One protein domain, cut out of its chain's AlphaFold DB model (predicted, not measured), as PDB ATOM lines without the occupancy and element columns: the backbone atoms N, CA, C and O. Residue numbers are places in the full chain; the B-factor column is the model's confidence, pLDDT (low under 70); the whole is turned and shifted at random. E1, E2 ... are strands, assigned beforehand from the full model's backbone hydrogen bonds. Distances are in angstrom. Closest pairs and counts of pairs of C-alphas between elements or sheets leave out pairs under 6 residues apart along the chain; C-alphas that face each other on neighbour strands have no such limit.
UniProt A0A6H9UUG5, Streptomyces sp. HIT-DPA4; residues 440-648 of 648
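AT A GLANCE: This is residues 440 to 648 of the 648 residues of a protein of Streptomyces sp. HIT-DPA4 (UniProt A0A6H9UUG5). Five small sheets stand face to face in turn round an arc, like the blades of an incomplete propeller, each with its first strand, E1, E5, E8, E12 or E15, toward the middle. Round the arc come E5 to E7, E1 to E4, E15 to E17, E12 to E14 and E8 to E11; the arc is open between its two end sheets, and the link of residues 516 to 535 runs from one to the other. The 209 printed residues hold seventeen named strands, E1 to E17 in chain order, and no named helix: the class is all strand. Each sheet is antiparallel, its strands in chain order. The whole is compact, with a radius of gyration of the C-alphas of 16.7 A, and spans 44 by 41 by 38 A.

HOW THE PARTS SIT: E1, residues 440 to 448, E2, 451 to 460, E3, 465 to 472, and E4, 478 to 482, form a strongly twisted meander, each strand the antiparallel neighbour of the one before. N 444 and O 455 of the hairpin E1 and E2 are within hydrogen-bond range at 3.0 A. E5, 488 to 496, E6, 499 to 506, and E7, 510 to 515, form another meander; the closest C-alphas of E1 and E5 are those of Ala 444 and Thr 492, 5.0 A apart. E15, 623 to 628, E16, 634 to 638, and E17, 641 to 647, form a third; the closest C-alphas of E1 and E15, Lys 441 and Gly 624, are 5.2 A apart. N 627 and O 635 of E15 and E16, a hairpin, are 2.9 A apart, within hydrogen-bond range. Next is the meander of E12, 579 to 587, E13, 590 to 597, and E14, 601 to 606, with the C-alphas of Ser 581 and Ala 625, the closest of E12 and E15, 5.1 A apart. The last meander is E8, 536 to 542, E9, 545 to 551, E10, 557 to 561, and E11, 567 to 572; the closest C-alphas of E8 and E12, Ala 536 and Ser 581, are 5.4 A apart. The five form a stack of sheets, face to face in turn; E5 and E8 are apart.

IN THESE COORDINATES: E1 begins at C-alpha 440 (45.669, 28.188, -27.765) and bends by 52 degrees at residue 445. E2 is 28.4 A long, E3 23.1 A. E17 ends at C-alpha 647 (50.412, 7.591, -37.499).

THE WHOLE: The C-alphas farthest apart, Ala 462 and Asp 543, are 46.6 A apart. The printed part has no cut; its long links are E7 to E8 and E14 to E15. Its mean pLDDT is 72.8, and 84 residues are under 70, among them 521 to 542.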
ATOM      1  N   VAL A 440      45.374  28.138 -26.331       69.19
ATOM      2  CA  VAL A 440      45.669  28.188 -27.765       69.19
ATOM      3  C   VAL A 440      44.360  28.166 -28.542       69.19
ATOM      4  O   VAL A 440      43.530  27.279 -28.344       69.19
ATOM      5  N   LYS A 441      44.166  29.154 -29.416       70.62
ATOM      6  CA  LYS A 441      42.930  29.321 -30.196       70.62
ATOM      7  C   LYS A 441      43.125  29.085 -31.688       70.62
ATOM      8  O   LYS A 441      42.168  28.780 -32.379       70.62
ATOM      9  N   ALA A 442      44.357  29.203 -32.176       72.50
ATOM     10  CA  ALA A 442      44.680  29.000 -33.581       72.50
ATOM     11  C   ALA A 442      46.026  28.294 -33.727       72.50
ATOM     12  O   ALA A 442      46.964  28.559 -32.967       72.50
ATOM     13  N   VAL A 443      46.132  27.426 -34.731       81.06
ATOM     14  CA  VAL A 443      47.382  26.775 -35.121       81.06
ATOM     15  C   VAL A 443      47.452  26.635 -36.635       81.06
ATOM     16  O   VAL A 443      46.451  26.345 -37.281       81.06
ATOM     17  N   ALA A 444      48.645  26.828 -37.186       79.44
ATOM     18  CA  ALA A 444      48.961  26.552 -38.580       79.44
ATOM     19  C   ALA A 444      50.309  25.844 -38.689       79.44
ATOM     20  O   ALA A 444      51.187  26.033 -37.845       79.44
ATOM     21  N   THR A 445      50.479  25.044 -39.737       82.50
ATOM     22  CA  THR A 445      51.704  24.286 -40.005       82.50
ATOM     23  C   THR A 445      52.265  24.633 -41.367       82.50
ATOM     24  O   THR A 445      51.538  24.620 -42.358       82.50
ATOM     25  N   GLY A 446      53.574  24.847 -41.431       79.00
ATOM     26  CA  GLY A 446      54.274  25.159 -42.670       79.00
ATOM     27  C   GLY A 446      55.693  24.617 -42.669       79.00
ATOM     28  O   GLY A 446      56.074  23.814 -41.817       79.00
ATOM     29  N   VAL A 447      56.489  25.077 -43.627       77.12
ATOM     30  CA  VAL A 447      57.919  24.776 -43.708       77.12
ATOM     31  C   VAL A 447      58.676  26.090 -43.613       77.12
ATOM     32  O   VAL A 447      58.384  26.991 -44.387       77.12
ATOM     33  N   ALA A 448      59.636  26.209 -42.701       73.62
ATOM     34  CA  ALA A 448      60.551  27.346 -42.601       73.62
ATOM     35  C   ALA A 448      61.990  26.828 -42.668       73.62
ATOM     36  O   ALA A 448      62.337  25.894 -41.948       73.62
ATOM     37  N   ASP A 449      62.804  27.387 -43.565       74.56
ATOM     38  CA  ASP A 449      64.197  26.968 -43.796       74.56
ATOM     39  C   ASP A 449      64.358  25.448 -44.011       74.56
ATOM     40  O   ASP A 449      65.261  24.804 -43.478       74.56
ATOM     41  N   GLY A 450      63.424  24.847 -44.757       73.94
ATOM     42  CA  GLY A 450      63.397  23.404 -45.023       73.94
ATOM     43  C   GLY A 450      62.957  22.535 -43.838       73.94
ATOM     44  O   GLY A 450      63.016  21.312 -43.933       73.94
ATOM     45  N   ARG A 451      62.504  23.131 -42.726       77.81
ATOM     46  CA  ARG A 451      62.042  22.415 -41.530       77.81
ATOM     47  C   ARG A 451      60.535  22.562 -41.331       77.81
ATOM     48  O   ARG A 451      60.023  23.673 -41.463       77.81
ATOM     49  N   PRO A 452      59.817  21.488 -40.968       84.38
ATOM     50  CA  PRO A 452      58.408  21.578 -40.611       84.38
ATOM     51  C   PRO A 452      58.243  22.362 -39.299       84.38
ATOM     52  O   PRO A 452      58.883  22.060 -38.288       84.38
ATOM     53  N   VAL A 453      57.377  23.374 -39.318       84.50
ATOM     54  CA  VAL A 453      57.105  24.262 -38.181       84.50
ATOM     55  C   VAL A 453      55.612  24.378 -37.903       84.50
ATOM     56  O   VAL A 453      54.793  24.268 -38.814       84.50
ATOM     57  N   ALA A 454      55.268  24.654 -36.646       83.00
ATOM     58  CA  ALA A 454      53.934  25.098 -36.255       83.00
ATOM     59  C   ALA A 454      53.971  26.523 -35.711       83.00
ATOM     60  O   ALA A 454      54.912  26.920 -35.022       83.00
ATOM     61  N   VAL A 455      52.917  27.280 -35.996       78.69
ATOM     62  CA  VAL A 455      52.697  28.632 -35.489       78.69
ATOM     63  C   VAL A 455      51.386  28.634 -34.720       78.69
ATOM     64  O   VAL A 455      50.338  28.336 -35.285       78.69
ATOM     65  N   THR A 456      51.443  28.949 -33.428       78.88
ATOM     66  CA  THR A 456      50.277  28.931 -32.532       78.88
ATOM     67  C   THR A 456      49.932  30.334 -32.061       78.88
ATOM     68  O   THR A 456      50.828  31.043 -31.600       78.88
ATOM     69  N   GLY A 457      48.652  30.702 -32.091       73.44
ATOM     70  CA  GLY A 457      48.114  31.909 -31.458       73.44
ATOM     71  C   GLY A 457      47.433  31.577 -30.130       73.44
ATOM     72  O   GLY A 457      46.536  30.732 -30.085       73.44
ATOM     73  N   SER A 458      47.858  32.235 -29.049       71.38
ATOM     74  CA  SER A 458      47.330  32.036 -27.690       71.38
ATOM     75  C   SER A 458      46.900  33.356 -27.044       71.38
ATOM     76  O   SER A 458      47.548  34.377 -27.276       71.38
ATOM     77  N   TRP A 459      45.827  33.340 -26.246       65.75
ATOM     78  CA  TRP A 459      45.195  34.542 -25.675       65.75
ATOM     79  C   TRP A 459      45.409  34.673 -24.167       65.75
ATOM     80  O   TRP A 459      44.988  33.795 -23.421       65.75
ATOM     81  N   ASP A 460      46.018  35.771 -23.723       60.03
ATOM     82  CA  ASP A 460      46.181  36.102 -22.307       60.03
ATOM     83  C   ASP A 460      44.981  36.889 -21.760       60.03
ATOM     84  O   ASP A 460      44.816  38.068 -22.083       60.03
ATOM     85  N   ASP A 461      44.176  36.263 -20.897       54.12
ATOM     86  CA  ASP A 461      43.033  36.919 -20.247       54.12
ATOM     87  C   ASP A 461      43.452  38.013 -19.246       54.12
ATOM     88  O   ASP A 461      42.702  38.964 -19.023       54.12
ATOM     89  N   ALA A 462      44.638  37.907 -18.636       49.56
ATOM     90  CA  ALA A 462      45.102  38.856 -17.624       49.56
ATOM     91  C   ALA A 462      45.737  40.094 -18.266       49.56
ATOM     92  O   ALA A 462      45.486  41.225 -17.849       49.56
ATOM     93  N   ALA A 463      46.533  39.891 -19.315       54.09
ATOM     94  CA  ALA A 463      47.254  40.966 -19.991       54.09
ATOM     95  C   ALA A 463      46.546  41.506 -21.248       54.09
ATOM     96  O   ALA A 463      47.023  42.483 -21.822       54.09
ATOM     97  N   TRP A 464      45.425  40.908 -21.676       58.19
ATOM     98  CA  TRP A 464      44.684  41.278 -22.894       58.19
ATOM     99  C   TRP A 464      45.565  41.280 -24.159       58.19
ATOM    100  O   TRP A 464      45.365  42.068 -25.088       58.19
ATOM    101  N   ILE A 465      46.562  40.393 -24.201       60.06
ATOM    102  CA  ILE A 465      47.518  40.267 -25.307       60.06
ATOM    103  C   ILE A 465      47.459  38.879 -25.932       60.06
ATOM    104  O   ILE A 465      47.229  37.873 -25.262       60.06
ATOM    105  N   TRP A 466      47.748  38.813 -27.231       66.25
ATOM    106  CA  TRP A 466      47.994  37.546 -27.913       66.25
ATOM    107  C   TRP A 466      49.481  37.253 -27.988       66.25
ATOM    108  O   TRP A 466      50.286  38.125 -28.318       66.25
ATOM    109  N   THR A 467      49.835  35.996 -27.745       70.25
ATOM    110  CA  THR A 467      51.186  35.493 -27.969       70.25
ATOM    111  C   THR A 467      51.182  34.541 -29.151       70.25
ATOM    112  O   THR A 467      50.462  33.538 -29.148       70.25
ATOM    113  N   VAL A 468      52.022  34.843 -30.143       73.81
ATOM    114  CA  VAL A 468      52.273  33.959 -31.283       73.81
ATOM    115  C   VAL A 468      53.630  33.290 -31.113       73.81
ATOM    116  O   VAL A 468      54.663  33.966 -31.057       73.81
ATOM    117  N   LEU A 469      53.615  31.962 -31.011       79.31
ATOM    118  CA  LEU A 469      54.798  31.130 -30.800       79.31
ATOM    119  C   LEU A 469      55.087  30.288 -32.037       79.31
ATOM    120  O   LEU A 469      54.164  29.828 -32.708       79.31
ATOM    121  N   ILE A 470      56.376  30.101 -32.317       78.75
ATOM    122  CA  ILE A 470      56.863  29.277 -33.427       78.75
ATOM    123  C   ILE A 470      57.556  28.050 -32.843       78.75
ATOM    124  O   ILE A 470      58.438  28.183 -31.988       78.75
ATOM    125  N   TRP A 471      57.181  26.877 -33.337       82.25
ATOM    126  CA  TRP A 471      57.627  25.571 -32.861       82.25
ATOM    127  C   TRP A 471      58.320  24.807 -33.979       82.25
ATOM    128  O   TRP A 471      57.813  24.743 -35.098       82.25
ATOM    129  N   ASP A 472      59.452  24.191 -33.661       84.06
ATOM    130  CA  ASP A 472      60.059  23.167 -34.504       84.06
ATOM    131  C   ASP A 472      59.299  21.853 -34.292       84.06
ATOM    132  O   ASP A 472      59.292  21.307 -33.185       84.06
ATOM    133  N   LEU A 473      58.642  21.347 -35.339       83.62
ATOM    134  CA  LEU A 473      57.799  20.160 -35.205       83.62
ATOM    135  C   LEU A 473      58.610  18.892 -34.946       83.62
ATOM    136  O   LEU A 473      58.091  17.971 -34.328       83.62
ATOM    137  N   ALA A 474      59.855  18.800 -35.411       82.56
ATOM    138  CA  ALA A 474      60.672  17.597 -35.241       82.56
ATOM    139  C   ALA A 474      61.172  17.438 -33.796       82.56
ATOM    140  O   ALA A 474      61.282  16.330 -33.276       82.56
ATOM    141  N   THR A 475      61.481  18.554 -33.138       77.06
ATOM    142  CA  THR A 475      62.116  18.555 -31.814       77.06
ATOM    143  C   THR A 475      61.171  18.949 -30.683       77.06
ATOM    144  O   THR A 475      61.440  18.603 -29.531       77.06
ATOM    145  N   GLY A 476      60.085  19.663 -30.990       73.19
ATOM    146  CA  GLY A 476      59.203  20.298 -30.010       73.19
ATOM    147  C   GLY A 476      59.789  21.556 -29.375       73.19
ATOM    148  O   GLY A 476      59.229  22.098 -28.423       73.19
ATOM    149  N   ARG A 477      60.934  22.040 -29.875       77.81
ATOM    150  CA  ARG A 477      61.588  23.235 -29.346       77.81
ATOM    151  C   ARG A 477      60.866  24.494 -29.825       77.81
ATOM    152  O   ARG A 477      60.648  24.683 -31.021       77.81
ATOM    153  N   GLN A 478      60.597  25.410 -28.897       79.38
ATOM    154  CA  GLN A 478      60.170  26.763 -29.239       79.38
ATOM    155  C   GLN A 478      61.319  27.505 -29.944       79.38
ATOM    156  O   GLN A 478      62.399  27.701 -29.380       79.38
ATOM    157  N   LEU A 479      61.087  27.924 -31.186       79.94
ATOM    158  CA  LEU A 479      62.048  28.665 -31.999       79.94
ATOM    159  C   LEU A 479      62.036  30.156 -31.655       79.94
ATOM    160  O   LEU A 479      63.087  30.800 -31.667       79.94
ATOM    161  N   GLY A 480      60.870  30.710 -31.322       75.38
ATOM    162  CA  GLY A 480      60.736  32.120 -30.976       75.38
ATOM    163  C   GLY A 480      59.302  32.573 -30.734       75.38
ATOM    164  O   GLY A 480      58.373  31.769 -30.666       75.38
ATOM    165  N   ARG A 481      59.155  33.891 -30.594       77.00
ATOM    166  CA  ARG A 481      57.903  34.629 -30.402       77.00
ATOM    167  C   ARG A 481      57.842  35.748 -31.438       77.00
ATOM    168  O   ARG A 481      58.859  36.411 -31.651       77.00
ATOM    169  N   LEU A 482      56.669  35.994 -32.015       71.12
ATOM    170  CA  LEU A 482      56.433  37.201 -32.811       71.12
ATOM    171  C   LEU A 482      55.987  38.357 -31.890       71.12
ATOM    172  O   LEU A 482      55.171  38.142 -30.990       71.12
ATOM    173  N   PRO A 483      56.533  39.575 -32.047       63.06
ATOM    174  CA  PRO A 483      56.127  40.731 -31.251       63.06
ATOM    175  C   PRO A 483      54.734  41.220 -31.685       63.06
ATOM    176  O   PRO A 483      54.561  41.650 -32.823       63.06
ATOM    177  N   GLN A 484      53.737  41.168 -30.794       62.38
ATOM    178  CA  GLN A 484      52.374  41.653 -31.057       62.38
ATOM    179  C   GLN A 484      51.737  42.315 -29.832       62.38
ATOM    180  O   GLN A 484      52.091  42.005 -28.697       62.38
ATOM    181  N   SER A 485      50.796  43.231 -30.094       50.50
ATOM    182  CA  SER A 485      50.066  44.006 -29.082       50.50
ATOM    183  C   SER A 485      48.535  43.878 -29.150       50.50
ATOM    184  O   SER A 485      47.881  44.454 -28.284       50.50
ATOM    185  N   ARG A 486      47.936  43.173 -30.137       56.88
ATOM    186  CA  ARG A 486      46.462  43.105 -30.345       56.88
ATOM    187  C   ARG A 486      45.941  41.777 -30.939       56.88
ATOM    188  O   ARG A 486      46.732  40.886 -31.233       56.88
ATOM    189  N   VAL A 487      44.606  41.664 -31.019       54.94
ATOM    190  CA  VAL A 487      43.781  40.438 -30.976       54.94
ATOM    191  C   VAL A 487      43.964  39.479 -32.157       54.94
ATOM    192  O   VAL A 487      43.404  39.779 -33.185       54.94
ATOM    193  N   VAL A 488      44.637  38.324 -32.054       56.25
ATOM    194  CA  VAL A 488      44.811  37.372 -33.185       56.25
ATOM    195  C   VAL A 488      43.712  36.301 -33.203       56.25
ATOM    196  O   VAL A 488      43.743  35.395 -32.389       56.25
ATOM    197  N   GLU A 489      42.786  36.334 -34.160       55.91
ATOM    198  CA  GLU A 489      41.709  35.327 -34.295       55.91
ATOM    199  C   GLU A 489      42.104  34.149 -35.200       55.91
ATOM    200  O   GLU A 489      41.602  33.038 -35.045       55.91
ATOM    201  N   ALA A 490      43.022  34.367 -36.147       59.22
ATOM    202  CA  ALA A 490      43.425  33.347 -37.110       59.22
ATOM    203  C   ALA A 490      44.922  33.408 -37.413       59.22
ATOM    204  O   ALA A 490      45.517  34.485 -37.509       59.22
ATOM    205  N   VAL A 491      45.521  32.234 -37.610       62.06
ATOM    206  CA  VAL A 491      46.899  32.070 -38.077       62.06
ATOM    207  C   VAL A 491      46.875  31.117 -39.265       62.06
ATOM    208  O   VAL A 491      46.230  30.075 -39.201       62.06
ATOM    209  N   THR A 492      47.582  31.458 -40.337       63.53
ATOM    210  CA  THR A 492      47.887  30.543 -41.444       63.53
ATOM    211  C   THR A 492      49.354  30.676 -41.841       63.53
ATOM    212  O   THR A 492      50.021  31.644 -41.475       63.53
ATOM    213  N   THR A 493      49.883  29.701 -42.569       63.41
ATOM    214  CA  THR A 493      51.250  29.725 -43.102       63.41
ATOM    215  C   THR A 493      51.220  29.519 -44.605       63.41
ATOM    216  O   THR A 493      50.387  28.775 -45.114       63.41
ATOM    217  N   GLY A 494      52.146  30.150 -45.318       62.00
ATOM    218  CA  GLY A 494      52.223  30.057 -46.772       62.00
ATOM    219  C   GLY A 494      53.589  30.452 -47.310       62.00
ATOM    220  O   GLY A 494      54.533  30.660 -46.546       62.00
ATOM    221  N   VAL A 495      53.682  30.559 -48.634       60.12
ATOM    222  CA  VAL A 495      54.868  31.061 -49.330       60.12
ATOM    223  C   VAL A 495      54.485  32.331 -50.081       60.12
ATOM    224  O   VAL A 495      53.566  32.304 -50.895       60.12
ATOM    225  N   VAL A 496      55.184  33.430 -49.806       55.00
ATOM    226  CA  VAL A 496      55.047  34.714 -50.510       55.00
ATOM    227  C   VAL A 496      56.421  35.080 -51.055       55.00
ATOM    228  O   VAL A 496      57.399  35.056 -50.310       55.00
ATOM    229  N   ASP A 497      56.518  35.335 -52.360       62.94
ATOM    230  CA  ASP A 497      57.772  35.666 -53.058       62.94
ATOM    231  C   ASP A 497      58.929  34.686 -52.774       62.94
ATOM    232  O   ASP A 497      60.085  35.065 -52.583       62.94
ATOM    233  N   GLY A 498      58.608  33.388 -52.699       64.06
ATOM    234  CA  GLY A 498      59.574  32.324 -52.407       64.06
ATOM    235  C   GLY A 498      60.008  32.231 -50.938       64.06
ATOM    236  O   GLY A 498      60.864  31.409 -50.618       64.06
ATOM    237  N   ARG A 499      59.424  33.030 -50.035       64.38
ATOM    238  CA  ARG A 499      59.708  33.008 -48.594       64.38
ATOM    239  C   ARG A 499      58.566  32.398 -47.806       64.38
ATOM    240  O   ARG A 499      57.399  32.695 -48.047       64.38
ATOM    241  N   SER A 500      58.916  31.598 -46.811       74.31
ATOM    242  CA  SER A 500      57.955  31.049 -45.862       74.31
ATOM    243  C   SER A 500      57.457  32.133 -44.914       74.31
ATOM    244  O   SER A 500      58.245  32.753 -44.193       74.31
ATOM    245  N   VAL A 501      56.142  32.335 -44.886       68.75
ATOM    246  CA  VAL A 501      55.501  33.361 -44.066       68.75
ATOM    247  C   VAL A 501      54.423  32.791 -43.152       68.75
ATOM    248  O   VAL A 501      53.782  31.787 -43.467       68.75
ATOM    249  N   ALA A 502      54.192  33.465 -42.026       64.81
ATOM    250  CA  ALA A 502      52.971  33.336 -41.240       64.81
ATOM    251  C   ALA A 502      52.078  34.551 -41.472       64.81
ATOM    252  O   ALA A 502      52.549  35.685 -41.454       64.81
ATOM    253  N   VAL A 503      50.783  34.325 -41.646       58.66
ATOM    254  CA  VAL A 503      49.772  35.373 -41.762       58.66
ATOM    255  C   VAL A 503      48.891  35.317 -40.524       58.66
ATOM    256  O   VAL A 503      48.376  34.258 -40.170       58.66
ATOM    257  N   THR A 504      48.735  36.453 -39.854       63.22
ATOM    258  CA  THR A 504      47.922  36.591 -38.643       63.22
ATOM    259  C   THR A 504      46.791  37.576 -38.904       63.22
ATOM    260  O   THR A 504      47.068  38.713 -39.291       63.22
ATOM    261  N   GLY A 505      45.548  37.156 -38.682       54.78
ATOM    262  CA  GLY A 505      44.355  38.000 -38.780       54.78
ATOM    263  C   GLY A 505      43.836  38.391 -37.400       54.78
ATOM    264  O   GLY A 505      43.861  37.569 -36.481       54.78
ATOM    265  N   SER A 506      43.381  39.635 -37.261       59.47
ATOM    266  CA  SER A 506      42.951  40.227 -35.998       59.47
ATOM    267  C   SER A 506      41.485  40.638 -35.983       59.47
ATOM    268  O   SER A 506      40.918  40.990 -37.016       59.47
ATOM    269  N   ARG A 507      40.866  40.614 -34.794       55.69
ATOM    270  CA  ARG A 507      39.444  40.960 -34.602       55.69
ATOM    271  C   ARG A 507      39.118  42.412 -34.966       55.69
ATOM    272  O   ARG A 507      37.969  42.725 -35.247       55.69
ATOM    273  N   ASP A 508      40.124  43.284 -34.975       53.97
ATOM    274  CA  ASP A 508      40.020  44.676 -35.431       53.97
ATOM    275  C   ASP A 508      40.137  44.838 -36.961       53.97
ATOM    276  O   ASP A 508      40.322  45.952 -37.445       53.97
ATOM    277  N   GLY A 509      40.066  43.742 -37.724       50.97
ATOM    278  CA  GLY A 509      40.166  43.755 -39.185       50.97
ATOM    279  C   GLY A 509      41.600  43.813 -39.711       50.97
ATOM    280  O   GLY A 509      41.810  43.840 -40.922       50.97
ATOM    281  N   THR A 510      42.609  43.814 -38.835       56.03
ATOM    282  CA  THR A 510      44.014  43.871 -39.247       56.03
ATOM    283  C   THR A 510      44.552  42.509 -39.689       56.03
ATOM    284  O   THR A 510      44.499  41.543 -38.930       56.03
ATOM    285  N   VAL A 511      45.215  42.450 -40.845       53.16
ATOM    286  CA  VAL A 511      46.018  41.296 -41.281       53.16
ATOM    287  C   VAL A 511      47.499  41.677 -41.351       53.16
ATOM    288  O   VAL A 511      47.860  42.721 -41.899       53.16
ATOM    289  N   ARG A 512      48.370  40.831 -40.786       64.56
ATOM    290  CA  ARG A 512      49.837  40.987 -40.814       64.56
ATOM    291  C   ARG A 512      50.508  39.748 -41.390       64.56
ATOM    292  O   ARG A 512      50.071  38.632 -41.117       64.56
ATOM    293  N   ILE A 513      51.597  39.955 -42.125       64.94
ATOM    294  CA  ILE A 513      52.418  38.900 -42.724       64.94
ATOM    295  C   ILE A 513      53.805  38.942 -42.076       64.94
ATOM    296  O   ILE A 513      54.386  40.011 -41.895       64.94
ATOM    297  N   TRP A 514      54.329  37.781 -41.706       68.69
ATOM    298  CA  TRP A 514      55.574  37.615 -40.962       68.69
ATOM    299  C   TRP A 514      56.509  36.691 -41.709       68.69
ATOM    300  O   TRP A 514      56.141  35.559 -42.005       68.69
ATOM    301  N   ASP A 515      57.735  37.135 -41.943       73.06
ATOM    302  CA  ASP A 515      58.799  36.275 -42.443       73.06
ATOM    303  C   ASP A 515      59.232  35.315 -41.320       73.06
ATOM    304  O   ASP A 515      59.646  35.747 -40.240       73.06
ATOM    305  N   LEU A 516      59.086  34.004 -41.543       73.69
ATOM    306  CA  LEU A 516      59.312  32.998 -40.500       73.69
ATOM    307  C   LEU A 516      60.793  32.833 -40.128       73.69
ATOM    308  O   LEU A 516      61.086  32.471 -38.985       73.69
ATOM    309  N   ALA A 517      61.714  33.135 -41.047       75.88
ATOM    310  CA  ALA A 517      63.153  33.023 -40.816       75.88
ATOM    311  C   ALA A 517      63.674  34.202 -39.976       75.88
ATOM    312  O   ALA A 517      64.362  34.030 -38.967       75.88
ATOM    313  N   THR A 518      63.296  35.423 -40.355       77.25
ATOM    314  CA  THR A 518      63.775  36.671 -39.737       77.25
ATOM    315  C   THR A 518      62.894  37.168 -38.594       77.25
ATOM    316  O   THR A 518      63.337  37.998 -37.796       77.25
ATOM    317  N   ARG A 519      61.653  36.665 -38.493       77.00
ATOM    318  CA  ARG A 519      60.631  37.048 -37.496       77.00
ATOM    319  C   ARG A 519      60.230  38.518 -37.577       77.00
ATOM    320  O   ARG A 519      59.754  39.095 -36.598       77.00
ATOM    321  N   ARG A 520      60.448  39.137 -38.736       72.62
ATOM    322  CA  ARG A 520      60.054  40.516 -39.014       72.62
ATOM    323  C   ARG A 520      58.760  40.536 -39.805       72.62
ATOM    324  O   ARG A 520      58.485  39.635 -40.596       72.62
ATOM    325  N   GLN A 521      57.972  41.578 -39.577       67.19
ATOM    326  CA  GLN A 521      56.807  41.835 -40.408       67.19
ATOM    327  C   GLN A 521      57.275  42.113 -41.843       67.19
ATOM    328  O   GLN A 521      58.250  42.836 -42.058       67.19
ATOM    329  N   HIS A 522      56.586  41.512 -42.803       61.62
ATOM    330  CA  HIS A 522      56.824  41.657 -44.227       61.62
ATOM    331  C   HIS A 522      55.612  42.360 -44.858       61.62
ATOM    332  O   HIS A 522      54.497  41.866 -44.737       61.62
ATOM    333  N   GLY A 523      55.821  43.512 -45.503       60.75
ATOM    334  CA  GLY A 523      54.756  44.285 -46.160       60.75
ATOM    335  C   GLY A 523      53.915  45.195 -45.245       60.75
ATOM    336  O   GLY A 523      54.127  45.275 -44.029       60.75
ATOM    337  N   GLU A 524      52.971  45.912 -45.863       49.75
ATOM    338  CA  GLU A 524      52.056  46.855 -45.202       49.75
ATOM    339  C   GLU A 524      50.893  46.150 -44.481       49.75
ATOM    340  O   GLU A 524      50.488  45.041 -44.826       49.75
ATOM    341  N   GLN A 525      50.360  46.800 -43.442       59.72
ATOM    342  CA  GLN A 525      49.230  46.303 -42.655       59.72
ATOM    343  C   GLN A 525      47.921  46.465 -43.442       59.72
ATOM    344  O   GLN A 525      47.522  47.586 -43.744       59.72
ATOM    345  N   LEU A 526      47.215  45.366 -43.712       46.50
ATOM    346  CA  LEU A 526      45.936  45.398 -44.429       46.50
ATOM    347  C   LEU A 526      44.768  45.492 -43.439       46.50
ATOM    348  O   LEU A 526      44.797  44.829 -42.402       46.50
ATOM    349  N   HIS A 527      43.765  46.318 -43.749       42.50
ATOM    350  CA  HIS A 527      42.518  46.440 -42.982       42.50
ATOM    351  C   HIS A 527      41.357  45.876 -43.806       42.50
ATOM    352  O   HIS A 527      41.195  46.241 -44.969       42.50
ATOM    353  N   VAL A 528      40.569  44.983 -43.211       40.25
ATOM    354  CA  VAL A 528      39.427  44.313 -43.845       40.25
ATOM    355  C   VAL A 528      38.223  44.385 -42.904       40.25
ATOM    356  O   VAL A 528      38.337  43.998 -41.742       40.25
ATOM    357  N   ASP A 529      37.074  44.856 -43.395       38.94
ATOM    358  CA  ASP A 529      35.815  44.859 -42.637       38.94
ATOM    359  C   ASP A 529      35.263  43.431 -42.516       38.94
ATOM    360  O   ASP A 529      35.034  42.755 -43.521       38.94
ATOM    361  N   VAL A 530      35.039  42.958 -41.286       39.91
ATOM    362  CA  VAL A 530      34.551  41.593 -41.021       39.91
ATOM    363  C   VAL A 530      33.222  41.638 -40.262       39.91
ATOM    364  O   VAL A 530      33.158  42.111 -39.127       39.91
ATOM    365  N   HIS A 531      32.157  41.100 -40.867       34.47
ATOM    366  CA  HIS A 531      30.858  40.887 -40.223       34.47
ATOM    367  C   HIS A 531      30.653  39.398 -39.890       34.47
ATOM    368  O   HIS A 531      30.551  38.574 -40.791       34.47
ATOM    369  N   SER A 532      30.535  39.101 -38.589       38.91
ATOM    370  CA  SER A 532      30.127  37.827 -37.955       38.91
ATOM    371  C   SER A 532      31.030  36.585 -38.163       38.91
ATOM    372  O   SER A 532      31.442  36.284 -39.279       38.91
ATOM    373  N   PRO A 533      31.331  35.803 -37.102       42.44
ATOM    374  CA  PRO A 533      32.271  34.685 -37.190       42.44
ATOM    375  C   PRO A 533      31.633  33.399 -37.746       42.44
ATOM    376  O   PRO A 533      30.634  32.904 -37.225       42.44
ATOM    377  N   LEU A 534      32.263  32.809 -38.765       41.41
ATOM    378  CA  LEU A 534      32.098  31.399 -39.139       41.41
ATOM    379  C   LEU A 534      32.915  30.527 -38.171       41.41
ATOM    380  O   LEU A 534      34.071  30.836 -37.901       41.41
ATOM    381  N   SER A 535      32.325  29.447 -37.645       49.47
ATOM    382  CA  SER A 535      32.915  28.689 -36.522       49.47
ATOM    383  C   SER A 535      34.062  27.738 -36.898       49.47
ATOM    384  O   SER A 535      34.952  27.514 -36.086       49.47
ATOM    385  N   ALA A 536      34.059  27.201 -38.121       52.12
ATOM    386  CA  ALA A 536      35.116  26.356 -38.674       52.12
ATOM    387  C   ALA A 536      34.944  26.293 -40.204       52.12
ATOM    388  O   ALA A 536      33.923  25.794 -40.689       52.12
ATOM    389  N   LEU A 537      35.905  26.823 -40.965       56.88
ATOM    390  CA  LEU A 537      35.915  26.800 -42.431       56.88
ATOM    391  C   LEU A 537      37.308  26.403 -42.916       56.88
ATOM    392  O   LEU A 537      38.297  27.031 -42.548       56.88
ATOM    393  N   THR A 538      37.378  25.391 -43.775       64.38
ATOM    394  CA  THR A 538      38.607  25.061 -44.502       64.38
ATOM    395  C   THR A 538      38.288  24.596 -45.917       64.38
ATOM    396  O   THR A 538      37.152  24.213 -46.219       64.38
ATOM    397  N   THR A 539      39.286  24.638 -46.790       59.19
ATOM    398  CA  THR A 539      39.191  24.196 -48.182       59.19
ATOM    399  C   THR A 539      40.261  23.148 -48.477       59.19
ATOM    400  O   THR A 539      41.259  23.025 -47.771       59.19
ATOM    401  N   GLY A 540      40.041  22.330 -49.497       63.31
ATOM    402  CA  GLY A 540      40.978  21.293 -49.911       63.31
ATOM    403  C   GLY A 540      40.726  20.844 -51.341       63.31
ATOM    404  O   GLY A 540      39.813  21.335 -52.007       63.31
ATOM    405  N   VAL A 541      41.528  19.894 -51.812       66.81
ATOM    406  CA  VAL A 541      41.337  19.248 -53.114       66.81
ATOM    407  C   VAL A 541      41.257  17.742 -52.900       66.81
ATOM    408  O   VAL A 541      42.179  17.153 -52.343       66.81
ATOM    409  N   VAL A 542      40.161  17.124 -53.340       69.75
ATOM    410  CA  VAL A 542      39.937  15.670 -53.284       69.75
ATOM    411  C   VAL A 542      39.754  15.181 -54.714       69.75
ATOM    412  O   VAL A 542      38.880  15.683 -55.418       69.75
ATOM    413  N   ASP A 543      40.599  14.253 -55.169       73.50
ATOM    414  CA  ASP A 543      40.569  13.699 -56.534       73.50
ATOM    415  C   ASP A 543      40.510  14.778 -57.638       73.50
ATOM    416  O   ASP A 543      39.762  14.681 -58.611       73.50
ATOM    417  N   GLY A 544      41.268  15.867 -57.456       67.06
ATOM    418  CA  GLY A 544      41.309  17.008 -58.383       67.06
ATOM    419  C   GLY A 544      40.120  17.976 -58.292       67.06
ATOM    420  O   GLY A 544      40.058  18.927 -59.068       67.06
ATOM    421  N   ARG A 545      39.183  17.778 -57.355       66.94
ATOM    422  CA  ARG A 545      38.000  18.636 -57.159       66.94
ATOM    423  C   ARG A 545      38.167  19.550 -55.942       66.94
ATOM    424  O   ARG A 545      38.545  19.050 -54.881       66.94
ATOM    425  N   PRO A 546      37.850  20.856 -56.042       63.72
ATOM    426  CA  PRO A 546      37.898  21.755 -54.896       63.72
ATOM    427  C   PRO A 546      36.741  21.453 -53.936       63.72
ATOM    428  O   PRO A 546      35.569  21.452 -54.326       63.72
ATOM    429  N   VAL A 547      37.073  21.207 -52.671       64.38
ATOM    430  CA  VAL A 547      36.115  20.911 -51.604       64.38
ATOM    431  C   VAL A 547      36.196  21.939 -50.483       64.38
ATOM    432  O   VAL A 547      37.264  22.473 -50.190       64.38
ATOM    433  N   GLY A 548      35.058  22.217 -49.853       58.81
ATOM    434  CA  GLY A 548      34.948  23.075 -48.676       58.81
ATOM    435  C   GLY A 548      34.301  22.323 -47.526       58.81
ATOM    436  O   GLY A 548      33.397  21.519 -47.749       58.81
ATOM    437  N   ILE A 549      34.747  22.578 -46.302       66.75
ATOM    438  CA  ILE A 549      34.174  21.967 -45.099       66.75
ATOM    439  C   ILE A 549      33.701  23.074 -44.177       66.75
ATOM    440  O   ILE A 549      34.458  23.993 -43.869       66.75
ATOM    441  N   THR A 550      32.449  22.969 -43.740       59.66
ATOM    442  CA  THR A 550      31.813  23.959 -42.868       59.66
ATOM    443  C   THR A 550      31.246  23.296 -41.623       59.66
ATOM    444  O   THR A 550      30.527  22.295 -41.735       59.66
ATOM    445  N   GLY A 551      31.503  23.898 -40.462       56.97
ATOM    446  CA  GLY A 551      30.831  23.589 -39.198       56.97
ATOM    447  C   GLY A 551      29.878  24.699 -38.762       56.97
ATOM    448  O   GLY A 551      30.200  25.884 -38.872       56.97
ATOM    449  N   LEU A 552      28.704  24.304 -38.268       50.75
ATOM    450  CA  LEU A 552      27.707  25.171 -37.634       50.75
ATOM    451  C   LEU A 552      27.534  24.711 -36.181       50.75
ATOM    452  O   LEU A 552      26.732  23.820 -35.925       50.75
ATOM    453  N   GLY A 553      28.286  25.300 -35.246       55.56
ATOM    454  CA  GLY A 553      28.087  25.084 -33.804       55.56
ATOM    455  C   GLY A 553      28.170  23.613 -33.363       55.56
ATOM    456  O   GLY A 553      29.171  22.945 -33.612       55.56
ATOM    457  N   ASP A 554      27.120  23.133 -32.688       52.09
ATOM    458  CA  ASP A 554      26.896  21.746 -32.239       52.09
ATOM    459  C   ASP A 554      26.334  20.818 -33.341       52.09
ATOM    460  O   ASP A 554      26.091  19.633 -33.112       52.09
ATOM    461  N   GLY A 555      26.123  21.346 -34.549       58.16
ATOM    462  CA  GLY A 555      25.586  20.623 -35.695       58.16
ATOM    463  C   GLY A 555      26.632  19.830 -36.492       58.16
ATOM    464  O   GLY A 555      27.842  20.026 -36.361       58.16
ATOM    465  N   PRO A 556      26.176  18.936 -37.388       65.38
ATOM    466  CA  PRO A 556      27.064  18.068 -38.146       65.38
ATOM    467  C   PRO A 556      27.875  18.830 -39.194       65.38
ATOM    468  O   PRO A 556      27.370  19.733 -39.870       65.38
ATOM    469  N   LEU A 557      29.125  18.409 -39.387       70.62
ATOM    470  CA  LEU A 557      30.016  18.994 -40.385       70.62
ATOM    471  C   LEU A 557      29.575  18.589 -41.791       70.62
ATOM    472  O   LEU A 557      29.273  17.422 -42.059       70.62
ATOM    473  N   ARG A 558      29.561  19.554 -42.709       70.88
ATOM    474  CA  ARG A 558      29.168  19.333 -44.106       70.88
ATOM    475  C   ARG A 558      30.355  19.542 -45.030       70.88
ATOM    476  O   ARG A 558      31.118  20.490 -44.855       70.88
ATOM    477  N   VAL A 559      30.471  18.655 -46.013       71.12
ATOM    478  CA  VAL A 559      31.464  18.725 -47.087       71.12
ATOM    479  C   VAL A 559      30.759  19.201 -48.350       71.12
ATOM    480  O   VAL A 559      29.678  18.716 -48.676       71.12
ATOM    481  N   TRP A 560      31.360  20.143 -49.062       61.12
ATOM    482  CA  TRP A 560      30.788  20.793 -50.235       61.12
ATOM    483  C   TRP A 560      31.730  20.665 -51.417       61.12
ATOM    484  O   TRP A 560      32.942  20.804 -51.266       61.12
ATOM    485  N   ASN A 561      31.175  20.469 -52.607       63.44
ATOM    486  CA  ASN A 561      31.887  20.711 -53.849       63.44
ATOM    487  C   ASN A 561      31.841  22.214 -54.138       63.44
ATOM    488  O   ASN A 561      30.767  22.762 -54.380       63.44
ATOM    489  N   LEU A 562      32.992  22.882 -54.128       52.94
ATOM    490  CA  LEU A 562      33.050  24.334 -54.319       52.94
ATOM    491  C   LEU A 562      32.788  24.759 -55.768       52.94
ATOM    492  O   LEU A 562      32.399  25.898 -55.998       52.94
ATOM    493  N   ALA A 563      32.965  23.857 -56.737       52.72
ATOM    494  CA  ALA A 563      32.682  24.139 -58.141       52.72
ATOM    495  C   ALA A 563      31.180  24.063 -58.463       52.72
ATOM    496  O   ALA A 563      30.706  24.787 -59.332       52.72
ATOM    497  N   THR A 564      30.428  23.187 -57.785       56.50
ATOM    498  CA  THR A 564      28.991  22.977 -58.056       56.50
ATOM    499  C   THR A 564      28.068  23.521 -56.969       56.50
ATOM    500  O   THR A 564      26.860  23.591 -57.179       56.50
ATOM    501  N   GLY A 565      28.603  23.860 -55.792       50.03
ATOM    502  CA  GLY A 565      27.833  24.271 -54.614       50.03
ATOM    503  C   GLY A 565      27.038  23.139 -53.948       50.03
ATOM    504  O   GLY A 565      26.297  23.390 -53.001       50.03
ATOM    505  N   GLN A 566      27.163  21.894 -54.418       58.97
ATOM    506  CA  GLN A 566      26.420  20.754 -53.874       58.97
ATOM    507  C   GLN A 566      27.143  20.116 -52.688       58.97
ATOM    508  O   GLN A 566      28.371  19.992 -52.679       58.97
ATOM    509  N   GLN A 567      26.374  19.655 -51.702       64.69
ATOM    510  CA  GLN A 567      26.908  18.872 -50.592       64.69
ATOM    511  C   GLN A 567      27.391  17.498 -51.089       64.69
ATOM    512  O   GLN A 567      26.697  16.816 -51.842       64.69
ATOM    513  N   LEU A 568      28.577  17.086 -50.643       67.25
ATOM    514  CA  LEU A 568      29.185  15.791 -50.929       67.25
ATOM    515  C   LEU A 568      28.959  14.824 -49.762       67.25
ATOM    516  O   LEU A 568      29.339  15.101 -48.626       67.25
ATOM    517  N   GLY A 569      28.376  13.661 -50.061       73.38
ATOM    518  CA  GLY A 569      28.192  12.578 -49.094       73.38
ATOM    519  C   GLY A 569      27.272  12.920 -47.914       73.38
ATOM    520  O   GLY A 569      26.557  13.928 -47.894       73.38
ATOM    521  N   LYS A 570      27.265  12.034 -46.912       77.75
ATOM    522  CA  LYS A 570      26.542  12.263 -45.654       77.75
ATOM    523  C   LYS A 570      27.314  13.257 -44.774       77.75
ATOM    524  O   LYS A 570      28.540  13.284 -44.848       77.75
ATOM    525  N   PRO A 571      26.625  14.039 -43.919       75.25
ATOM    526  CA  PRO A 571      27.297  14.874 -42.932       75.25
ATOM    527  C   PRO A 571      28.217  14.045 -42.026       75.25
ATOM    528  O   PRO A 571      27.870  12.921 -41.644       75.25
ATOM    529  N   LEU A 572      29.366  14.611 -41.664       81.38
ATOM    530  CA  LEU A 572      30.311  13.985 -40.746       81.38
ATOM    531  C   LEU A 572      29.776  14.180 -39.321       81.38
ATOM    532  O   LEU A 572      29.743  15.295 -38.798       81.38
ATOM    533  N   ASN A 573      29.290  13.089 -38.731       81.50
ATOM    534  CA  ASN A 573      28.655  13.062 -37.415       81.50
ATOM    535  C   ASN A 573      29.563  12.351 -36.415       81.50
ATOM    536  O   ASN A 573      30.101  11.290 -36.730       81.50
ATOM    537  N   GLY A 574      29.683  12.886 -35.199       81.00
ATOM    538  CA  GLY A 574      30.452  12.218 -34.152       81.00
ATOM    539  C   GLY A 574      30.759  13.064 -32.925       81.00
ATOM    540  O   GLY A 574      30.725  12.542 -31.816       81.00
ATOM    541  N   HIS A 575      31.023  14.355 -33.113       84.81
ATOM    542  CA  HIS A 575      31.252  15.268 -31.998       84.81
ATOM    543  C   HIS A 575      29.970  15.498 -31.192       84.81
ATOM    544  O   HIS A 575      28.879  15.559 -31.759       84.81
ATOM    545  N   THR A 576      30.110  15.604 -29.872       85.12
ATOM    546  CA  THR A 576      28.989  15.805 -28.928       85.12
ATOM    547  C   THR A 576      28.912  17.236 -28.397       85.12
ATOM    548  O   THR A 576      28.019  17.571 -27.623       85.12
ATOM    549  N   GLN A 577      29.862  18.076 -28.803       81.06
ATOM    550  CA  GLN A 577      29.979  19.490 -28.465       81.06
ATOM    551  C   GLN A 577      30.455  20.273 -29.694       81.06
ATOM    552  O   GLN A 577      30.740  19.704 -30.748       81.06
ATOM    553  N   TRP A 578      30.573  21.589 -29.526       77.75
ATOM    554  CA  TRP A 578      31.034  22.526 -30.543       77.75
ATOM    555  C   TRP A 578      32.370  22.102 -31.184       77.75
ATOM    556  O   TRP A 578      33.389  21.978 -30.495       77.75
ATOM    557  N   VAL A 579      32.394  21.992 -32.521       77.00
ATOM    558  CA  VAL A 579      33.624  21.793 -33.311       77.00
ATOM    559  C   VAL A 579      34.397  23.105 -33.413       77.00
ATOM    560  O   VAL A 579      33.971  24.046 -34.077       77.00
ATOM    561  N   SER A 580      35.518  23.194 -32.706       75.94
ATOM    562  CA  SER A 580      36.306  24.421 -32.558       75.94
ATOM    563  C   SER A 580      37.217  24.697 -33.750       75.94
ATOM    564  O   SER A 580      37.596  25.840 -33.985       75.94
ATOM    565  N   SER A 581      37.615  23.652 -34.479       80.06
ATOM    566  CA  SER A 581      38.616  23.759 -35.533       80.06
ATOM    567  C   SER A 581      38.513  22.606 -36.523       80.06
ATOM    568  O   SER A 581      38.203  21.471 -36.152       80.06
ATOM    569  N   VAL A 582      38.797  22.903 -37.790       81.25
ATOM    570  CA  VAL A 582      38.881  21.927 -38.877       81.25
ATOM    571  C   VAL A 582      40.098  22.223 -39.749       81.25
ATOM    572  O   VAL A 582      40.327  23.369 -40.132       81.25
ATOM    573  N   ALA A 583      40.859  21.188 -40.090       84.88
ATOM    574  CA  ALA A 583      41.999  21.267 -40.995       84.88
ATOM    575  C   ALA A 583      41.927  20.161 -42.049       84.88
ATOM    576  O   ALA A 583      41.531  19.037 -41.754       84.88
ATOM    577  N   THR A 584      42.319  20.472 -43.277       83.56
ATOM    578  CA  THR A 584      42.488  19.503 -44.365       83.56
ATOM    579  C   THR A 584      43.968  19.206 -44.557       83.56
ATOM    580  O   THR A 584      44.824  20.058 -44.327       83.56
ATOM    581  N   GLY A 585      44.286  17.990 -44.983       86.38
ATOM    582  CA  GLY A 585      45.661  17.627 -45.296       86.38
ATOM    583  C   GLY A 585      45.789  16.214 -45.834       86.38
ATOM    584  O   GLY A 585      44.795  15.526 -46.063       86.38
ATOM    585  N   MET A 586      47.032  15.792 -46.037       87.69
ATOM    586  CA  MET A 586      47.363  14.447 -46.492       87.69
ATOM    587  C   MET A 586      47.912  13.634 -45.327       87.69
ATOM    588  O   MET A 586      48.877  14.049 -44.696       87.69
ATOM    589  N   VAL A 587      47.338  12.462 -45.069       87.75
ATOM    590  CA  VAL A 587      47.844  11.504 -44.074       87.75
ATOM    591  C   VAL A 587      47.974  10.144 -44.746       87.75
ATOM    592  O   VAL A 587      46.995   9.622 -45.276       87.75
ATOM    593  N   ASN A 588      49.186   9.575 -44.763       84.88
ATOM    594  CA  ASN A 588      49.499   8.301 -45.431       84.88
ATOM    595  C   ASN A 588      48.918   8.189 -46.855       84.88
ATOM    596  O   ASN A 588      48.334   7.175 -47.234       84.88
ATOM    597  N   GLY A 589      49.047   9.263 -47.641       83.94
ATOM    598  CA  GLY A 589      48.576   9.307 -49.027       83.94
ATOM    599  C   GLY A 589      47.061   9.481 -49.195       83.94
ATOM    600  O   GLY A 589      46.585   9.436 -50.325       83.94
ATOM    601  N   ARG A 590      46.303   9.708 -48.116       86.81
ATOM    602  CA  ARG A 590      44.860   9.984 -48.166       86.81
ATOM    603  C   ARG A 590      44.558  11.435 -47.840       86.81
ATOM    604  O   ARG A 590      45.144  11.988 -46.911       86.81
ATOM    605  N   VAL A 591      43.603  12.013 -48.565       88.06
ATOM    606  CA  VAL A 591      43.077  13.344 -48.254       88.06
ATOM    607  C   VAL A 591      42.128  13.213 -47.067       88.06
ATOM    608  O   VAL A 591      41.115  12.513 -47.139       88.06
ATOM    609  N   VAL A 592      42.459  13.882 -45.968       90.81
ATOM    610  CA  VAL A 592      41.681  13.830 -44.732       90.81
ATOM    611  C   VAL A 592      41.201  15.207 -44.307       90.81
ATOM    612  O   VAL A 592      41.824  16.227 -44.609       90.81
ATOM    613  N   ALA A 593      40.107  15.217 -43.552       88.19
ATOM    614  CA  ALA A 593      39.753  16.316 -42.671       88.19
ATOM    615  C   ALA A 593      40.017  15.907 -41.228       88.19
ATOM    616  O   ALA A 593      39.715  14.788 -40.827       88.19
ATOM    617  N   VAL A 594      40.552  16.819 -40.434       91.06
ATOM    618  CA  VAL A 594      40.817  16.628 -39.011       91.06
ATOM    619  C   VAL A 594      40.039  17.678 -38.257       91.06
ATOM    620  O   VAL A 594      40.117  18.859 -38.588       91.06
ATOM    621  N   THR A 595      39.262  17.250 -37.271       89.50
ATOM    622  CA  THR A 595      38.343  18.118 -36.535       89.50
ATOM    623  C   THR A 595      38.648  18.044 -35.054       89.50
ATOM    624  O   THR A 595      38.812  16.952 -34.515       89.50
ATOM    625  N   GLY A 596      38.744  19.202 -34.407       89.19
ATOM    626  CA  GLY A 596      38.883  19.336 -32.960       89.19
ATOM    627  C   GLY A 596      37.606  19.902 -32.346       89.19
ATOM    628  O   GLY A 596      36.932  20.720 -32.972       89.19
ATOM    629  N   SER A 597      37.268  19.469 -31.133       87.44
ATOM    630  CA  SER A 597      36.019  19.849 -30.469       87.44
ATOM    631  C   SER A 597      36.182  20.124 -28.971       87.44
ATOM    632  O   SER A 597      37.110  19.657 -28.296       87.44
ATOM    633  N   PHE A 598      35.228  20.886 -28.434       83.25
ATOM    634  CA  PHE A 598      35.072  21.120 -26.999       83.25
ATOM    635  C   PHE A 598      34.687  19.855 -26.215       83.25
ATOM    636  O   PHE A 598      34.859  19.830 -24.999       83.25
ATOM    637  N   ASP A 599      34.274  18.777 -26.891       86.81
ATOM    638  CA  ASP A 599      34.081  17.447 -26.284       86.81
ATOM    639  C   ASP A 599      35.406  16.744 -25.927       86.81
ATOM    640  O   ASP A 599      35.395  15.643 -25.372       86.81
ATOM    641  N   ARG A 600      36.542  17.423 -26.164       91.50
ATOM    642  CA  ARG A 600      37.919  16.973 -25.904       91.50
ATOM    643  C   ARG A 600      38.424  15.923 -26.886       91.50
ATOM    644  O   ARG A 600      39.412  15.246 -26.599       91.50
ATOM    645  N   THR A 601      37.780  15.799 -28.039       92.94
ATOM    646  CA  THR A 601      38.153  14.806 -29.043       92.94
ATOM    647  C   THR A 601      38.717  15.441 -30.307       92.94
ATOM    648  O   THR A 601      38.380  16.570 -30.685       92.94
ATOM    649  N   VAL A 602      39.599  14.687 -30.963       94.44
ATOM    650  CA  VAL A 602      40.010  14.897 -32.346       94.44
ATOM    651  C   VAL A 602      39.545  13.710 -33.175       94.44
ATOM    652  O   VAL A 602      39.795  12.553 -32.824       94.44
ATOM    653  N   ARG A 603      38.891  13.999 -34.298       93.19
ATOM    654  CA  ARG A 603      38.459  12.992 -35.271       93.19
ATOM    655  C   ARG A 603      39.126  13.237 -36.614       93.19
ATOM    656  O   ARG A 603      39.266  14.378 -37.048       93.19
ATOM    657  N   VAL A 604      39.540  12.151 -37.259       92.62
ATOM    658  CA  VAL A 604      40.105  12.155 -38.612       92.62
ATOM    659  C   VAL A 604      39.078  11.533 -39.548       92.62
ATOM    660  O   VAL A 604      38.559  10.455 -39.271       92.62
ATOM    661  N   TRP A 605      38.778  12.206 -40.648       90.38
ATOM    662  CA  TRP A 605      37.770  11.818 -41.628       90.38
ATOM    663  C   TRP A 605      38.442  11.611 -42.973       90.38
ATOM    664  O   TRP A 605      39.135  12.498 -43.462       90.38
ATOM    665  N   ASP A 606      38.218  10.457 -43.582       89.56
ATOM    666  CA  ASP A 606      38.607  10.190 -44.960       89.56
ATOM    667  C   ASP A 606      37.619  10.918 -45.882       89.56
ATOM    668  O   ASP A 606      36.420  10.629 -45.878       89.56
ATOM    669  N   LEU A 607      38.106  11.911 -46.632       84.88
ATOM    670  CA  LEU A 607      37.245  12.772 -47.449       84.88
ATOM    671  C   LEU A 607      36.783  12.117 -48.752       84.88
ATOM    672  O   LEU A 607      35.846  12.612 -49.374       84.88
ATOM    673  N   THR A 608      37.397  11.003 -49.150       84.38
ATOM    674  CA  THR A 608      36.947  10.213 -50.298       84.38
ATOM    675  C   THR A 608      35.730   9.369 -49.919       84.38
ATOM    676  O   THR A 608      34.786   9.245 -50.697       84.38
ATOM    677  N   THR A 609      35.720   8.804 -48.709       85.12
ATOM    678  CA  THR A 609      34.639   7.924 -48.222       85.12
ATOM    679  C   THR A 609      33.606   8.623 -47.333       85.12
ATOM    680  O   THR A 609      32.532   8.070 -47.091       85.12
ATOM    681  N   CYS A 610      33.911   9.826 -46.839       81.06
ATOM    682  CA  CYS A 610      33.165  10.534 -45.793       81.06
ATOM    683  C   CYS A 610      32.961   9.693 -44.518       81.06
ATOM    684  O   CYS A 610      31.927   9.800 -43.852       81.06
ATOM    685  N   GLN A 611      33.930   8.839 -44.178       85.62
ATOM    686  CA  GLN A 611      33.921   8.028 -42.958       85.62
ATOM    687  C   GLN A 611      35.070   8.408 -42.029       85.62
ATOM    688  O   GLN A 611      36.098   8.930 -42.460       85.62
ATOM    689  N   GLN A 612      34.901   8.137 -40.735       88.44
ATOM    690  CA  GLN A 612      35.981   8.311 -39.776       88.44
ATOM    691  C   GLN A 612      37.119   7.326 -40.088       88.44
ATOM    692  O   GLN A 612      36.904   6.119 -40.206       88.44
ATOM    693  N   ALA A 613      38.334   7.851 -40.206       87.56
ATOM    694  CA  ALA A 613      39.559   7.097 -40.408       87.56
ATOM    695  C   ALA A 613      40.272   6.876 -39.068       87.56
ATOM    696  O   ALA A 613      40.830   7.800 -38.481       87.56
ATOM    697  N   GLY A 614      40.295   5.623 -38.614       84.06
ATOM    698  CA  GLY A 614      40.980   5.229 -37.383       84.06
ATOM    699  C   GLY A 614      40.176   5.497 -36.107       84.06
ATOM    700  O   GLY A 614      38.968   5.735 -36.137       84.06
ATOM    701  N   GLU A 615      40.857   5.391 -34.966       87.00
ATOM    702  CA  GLU A 615      40.247   5.624 -33.656       87.00
ATOM    703  C   GLU A 615      40.028   7.119 -33.379       87.00
ATOM    704  O   GLU A 615      40.753   7.976 -33.882       87.00
ATOM    705  N   GLU A 616      39.009   7.429 -32.576       90.56
ATOM    706  CA  GLU A 616      38.848   8.764 -31.998       90.56
ATOM    707  C   GLU A 616      40.006   9.037 -31.029       90.56
ATOM    708  O   GLU A 616      40.370   8.164 -30.236       90.56
ATOM    709  N   LEU A 617      40.579  10.238 -31.102       93.69
ATOM    710  CA  LEU A 617      41.652  10.674 -30.216       93.69
ATOM    711  C   LEU A 617      41.071  11.545 -29.112       93.69
ATOM    712  O   LEU A 617      40.347  12.493 -29.405       93.69
ATOM    713  N   VAL A 618      41.414  11.268 -27.858       92.38
ATOM    714  CA  VAL A 618      40.876  12.011 -26.711       92.38
ATOM    715  C   VAL A 618      41.985  12.711 -25.935       92.38
ATOM    716  O   VAL A 618      43.053  12.149 -25.691       92.38
ATOM    717  N   PHE A 619      41.701  13.941 -25.516       90.81
ATOM    718  CA  PHE A 619      42.614  14.816 -24.790       90.81
ATOM    719  C   PHE A 619      42.066  15.159 -23.390       90.81
ATOM    720  O   PHE A 619      40.860  15.074 -23.149       90.81
ATOM    721  N   PRO A 620      42.922  15.568 -22.431       83.94
ATOM    722  CA  PRO A 620      42.476  15.895 -21.073       83.94
ATOM    723  C   PRO A 620      41.517  17.094 -21.014       83.94
ATOM    724  O   PRO A 620      40.637  17.148 -20.155       83.94
ATOM    725  N   THR A 621      41.655  18.042 -21.948       83.19
ATOM    726  CA  THR A 621      40.880  19.290 -22.021       83.19
ATOM    727  C   THR A 621      40.320  19.523 -23.424       83.19
ATOM    728  O   THR A 621      40.714  18.846 -24.370       83.19
ATOM    729  N   ALA A 622      39.432  20.514 -23.566       84.81
ATOM    730  CA  ALA A 622      38.870  20.917 -24.855       84.81
ATOM    731  C   ALA A 622      39.970  21.170 -25.895       84.81
ATOM    732  O   ALA A 622      40.995  21.795 -25.590       84.81
ATOM    733  N   VAL A 623      39.735  20.698 -27.119       88.38
ATOM    734  CA  VAL A 623      40.625  20.936 -28.253       88.38
ATOM    735  C   VAL A 623      40.260  22.293 -28.830       88.38
ATOM    736  O   VAL A 623      39.115  22.518 -29.209       88.38
ATOM    737  N   GLY A 624      41.213  23.220 -28.840       79.75
ATOM    738  CA  GLY A 624      41.007  24.587 -29.316       79.75
ATOM    739  C   GLY A 624      41.358  24.765 -30.788       79.75
ATOM    740  O   GLY A 624      40.721  25.561 -31.467       79.75
ATOM    741  N   ALA A 625      42.354  24.026 -31.282       85.19
ATOM    742  CA  ALA A 625      42.802  24.130 -32.665       85.19
ATOM    743  C   ALA A 625      43.490  22.843 -33.139       85.19
ATOM    744  O   ALA A 625      44.157  22.167 -32.351       85.19
ATOM    745  N   VAL A 626      43.359  22.522 -34.427       90.94
ATOM    746  CA  VAL A 626      44.048  21.397 -35.075       90.94
ATOM    747  C   VAL A 626      44.689  21.834 -36.390       90.94
ATOM    748  O   VAL A 626      44.179  22.722 -37.067       90.94
ATOM    749  N   ALA A 627      45.799  21.199 -36.765       89.75
ATOM    750  CA  ALA A 627      46.416  21.338 -38.082       89.75
ATOM    751  C   ALA A 627      47.036  20.015 -38.549       89.75
ATOM    752  O   ALA A 627      47.423  19.171 -37.735       89.75
ATOM    753  N   VAL A 628      47.143  19.855 -39.869       90.00
ATOM    754  CA  VAL A 628      47.812  18.720 -40.515       90.00
ATOM    755  C   VAL A 628      49.082  19.232 -41.179       90.00
ATOM    756  O   VAL A 628      49.024  20.043 -42.103       90.00
ATOM    757  N   ALA A 629      50.234  18.769 -40.700       87.69
ATOM    758  CA  ALA A 629      51.523  19.123 -41.267       87.69
ATOM    759  C   ALA A 629      51.711  18.483 -42.658       87.69
ATOM    760  O   ALA A 629      51.146  17.421 -42.927       87.69
ATOM    761  N   PRO A 630      52.539  19.074 -43.543       81.81
ATOM    762  CA  PRO A 630      52.778  18.535 -44.887       81.81
ATOM    763  C   PRO A 630      53.335  17.104 -44.916       81.81
ATOM    764  O   PRO A 630      53.153  16.392 -45.898       81.81
ATOM    765  N   ASP A 631      54.012  16.685 -43.845       85.69
ATOM    766  CA  ASP A 631      54.552  15.333 -43.662       85.69
ATOM    767  C   ASP A 631      53.528  14.341 -43.071       85.69
ATOM    768  O   ASP A 631      53.866  13.193 -42.792       85.69
ATOM    769  N   GLY A 632      52.273  14.764 -42.893       88.12
ATOM    770  CA  GLY A 632      51.173  13.946 -42.387       88.12
ATOM    771  C   GLY A 632      51.062  13.883 -40.866       88.12
ATOM    772  O   GLY A 632      50.202  13.162 -40.354       88.12
ATOM    773  N   ARG A 633      51.884  14.636 -40.122       93.12
ATOM    774  CA  ARG A 633      51.731  14.751 -38.666       93.12
ATOM    775  C   ARG A 633      50.524  15.593 -38.286       93.12
ATOM    776  O   ARG A 633      50.203  16.583 -38.940       93.12
ATOM    777  N   LEU A 634      49.886  15.229 -37.180       94.31
ATOM    778  CA  LEU A 634      48.826  16.030 -36.578       94.31
ATOM    779  C   LEU A 634      49.403  16.926 -35.502       94.31
ATOM    780  O   LEU A 634      50.130  16.464 -34.626       94.31
ATOM    781  N   VAL A 635      49.020  18.195 -35.545       93.19
ATOM    782  CA  VAL A 635      49.288  19.163 -34.486       93.19
ATOM    783  C   VAL A 635      47.970  19.467 -33.799       93.19
ATOM    784  O   VAL A 635      47.042  19.983 -34.421       93.19
ATOM    785  N   VAL A 636      47.883  19.138 -32.514       94.00
ATOM    786  CA  VAL A 636      46.673  19.311 -31.710       94.00
ATOM    787  C   VAL A 636      46.960  20.277 -30.579       94.00
ATOM    788  O   VAL A 636      47.883  20.073 -29.796       94.00
ATOM    789  N   CYS A 637      46.144  21.319 -30.478       88.81
ATOM    790  CA  CYS A 637      46.202  22.286 -29.395       88.81
ATOM    791  C   CYS A 637      45.007  22.071 -28.463       88.81
ATOM    792  O   CYS A 637      43.855  22.202 -28.884       88.81
ATOM    793  N   PHE A 638      45.273  21.747 -27.200       86.38
ATOM    794  CA  PHE A 638      44.257  21.440 -26.194       86.38
ATOM    795  C   PHE A 638      44.546  22.232 -24.919       86.38
ATOM    796  O   PHE A 638      45.650  22.196 -24.383       86.38
ATOM    797  N   GLY A 639      43.564  22.997 -24.437       78.62
ATOM    798  CA  GLY A 639      43.790  23.910 -23.313       78.62
ATOM    799  C   GLY A 639      44.963  24.868 -23.577       78.62
ATOM    800  O   GLY A 639      44.907  25.676 -24.506       78.62
ATOM    801  N   ARG A 640      46.017  24.781 -22.753       76.56
ATOM    802  CA  ARG A 640      47.271  25.555 -22.891       76.56
ATOM    803  C   ARG A 640      48.432  24.737 -23.466       76.56
ATOM    804  O   ARG A 640      49.580  25.149 -23.390       76.56
ATOM    805  N   GLU A 641      48.143  23.560 -24.001       84.81
ATOM    806  CA  GLU A 641      49.149  22.588 -24.402       84.81
ATOM    807  C   GLU A 641      49.065  22.301 -25.902       84.81
ATOM    808  O   GLU A 641      48.034  22.494 -26.555       84.81
ATOM    809  N   ILE A 642      50.175  21.817 -26.444       89.19
ATOM    810  CA  ILE A 642      50.313  21.359 -27.822       89.19
ATOM    811  C   ILE A 642      50.833  19.920 -27.805       89.19
ATOM    812  O   ILE A 642      51.706  19.574 -27.012       89.19
ATOM    813  N   ALA A 643      50.294  19.078 -28.680       92.62
ATOM    814  CA  ALA A 643      50.792  17.738 -28.953       92.62
ATOM    815  C   ALA A 643      50.999  17.552 -30.452       92.62
ATOM    816  O   ALA A 643      50.205  18.028 -31.265       92.62
ATOM    817  N   VAL A 644      52.055  16.821 -30.801       93.38
ATOM    818  CA  VAL A 644      52.323  16.385 -32.169       93.38
ATOM    819  C   VAL A 644      52.249  14.874 -32.230       93.38
ATOM    820  O   VAL A 644      52.872  14.179 -31.424       93.38
ATOM    821  N   LEU A 645      51.464  14.374 -33.179       94.88
ATOM    822  CA  LEU A 645      51.203  12.956 -33.357       94.88
ATOM    823  C   LEU A 645      51.571  12.508 -34.769       94.88
ATOM    824  O   LEU A 645      51.324  13.217 -35.746       94.88
ATOM    825  N   SER A 646      52.095  11.292 -34.870       91.94
ATOM    826  CA  SER A 646      52.318  10.585 -36.129       91.94
ATOM    827  C   SER A 646      51.570   9.261 -36.138       91.94
ATOM    828  O   SER A 646      51.412   8.607 -35.107       91.94
ATOM    829  N   LEU A 647      51.073   8.874 -37.309       89.69
ATOM    830  CA  LEU A 647      50.412   7.591 -37.499       89.69
ATOM    831  C   LEU A 647      51.491   6.505 -37.630       89.69
ATOM    832  O   LEU A 647      52.342   6.599 -38.513       89.69
ATOM    833  N   ARG A 648      51.475   5.519 -36.730       82.31
ATOM    834  CA  ARG A 648      52.441   4.415 -36.643       82.31
ATOM    835  C   ARG A 648      51.836   3.090 -37.065       82.31
ATOM    836  O   ARG A 648      50.618   2.904 -36.822       82.31
TER     837      ARG A 648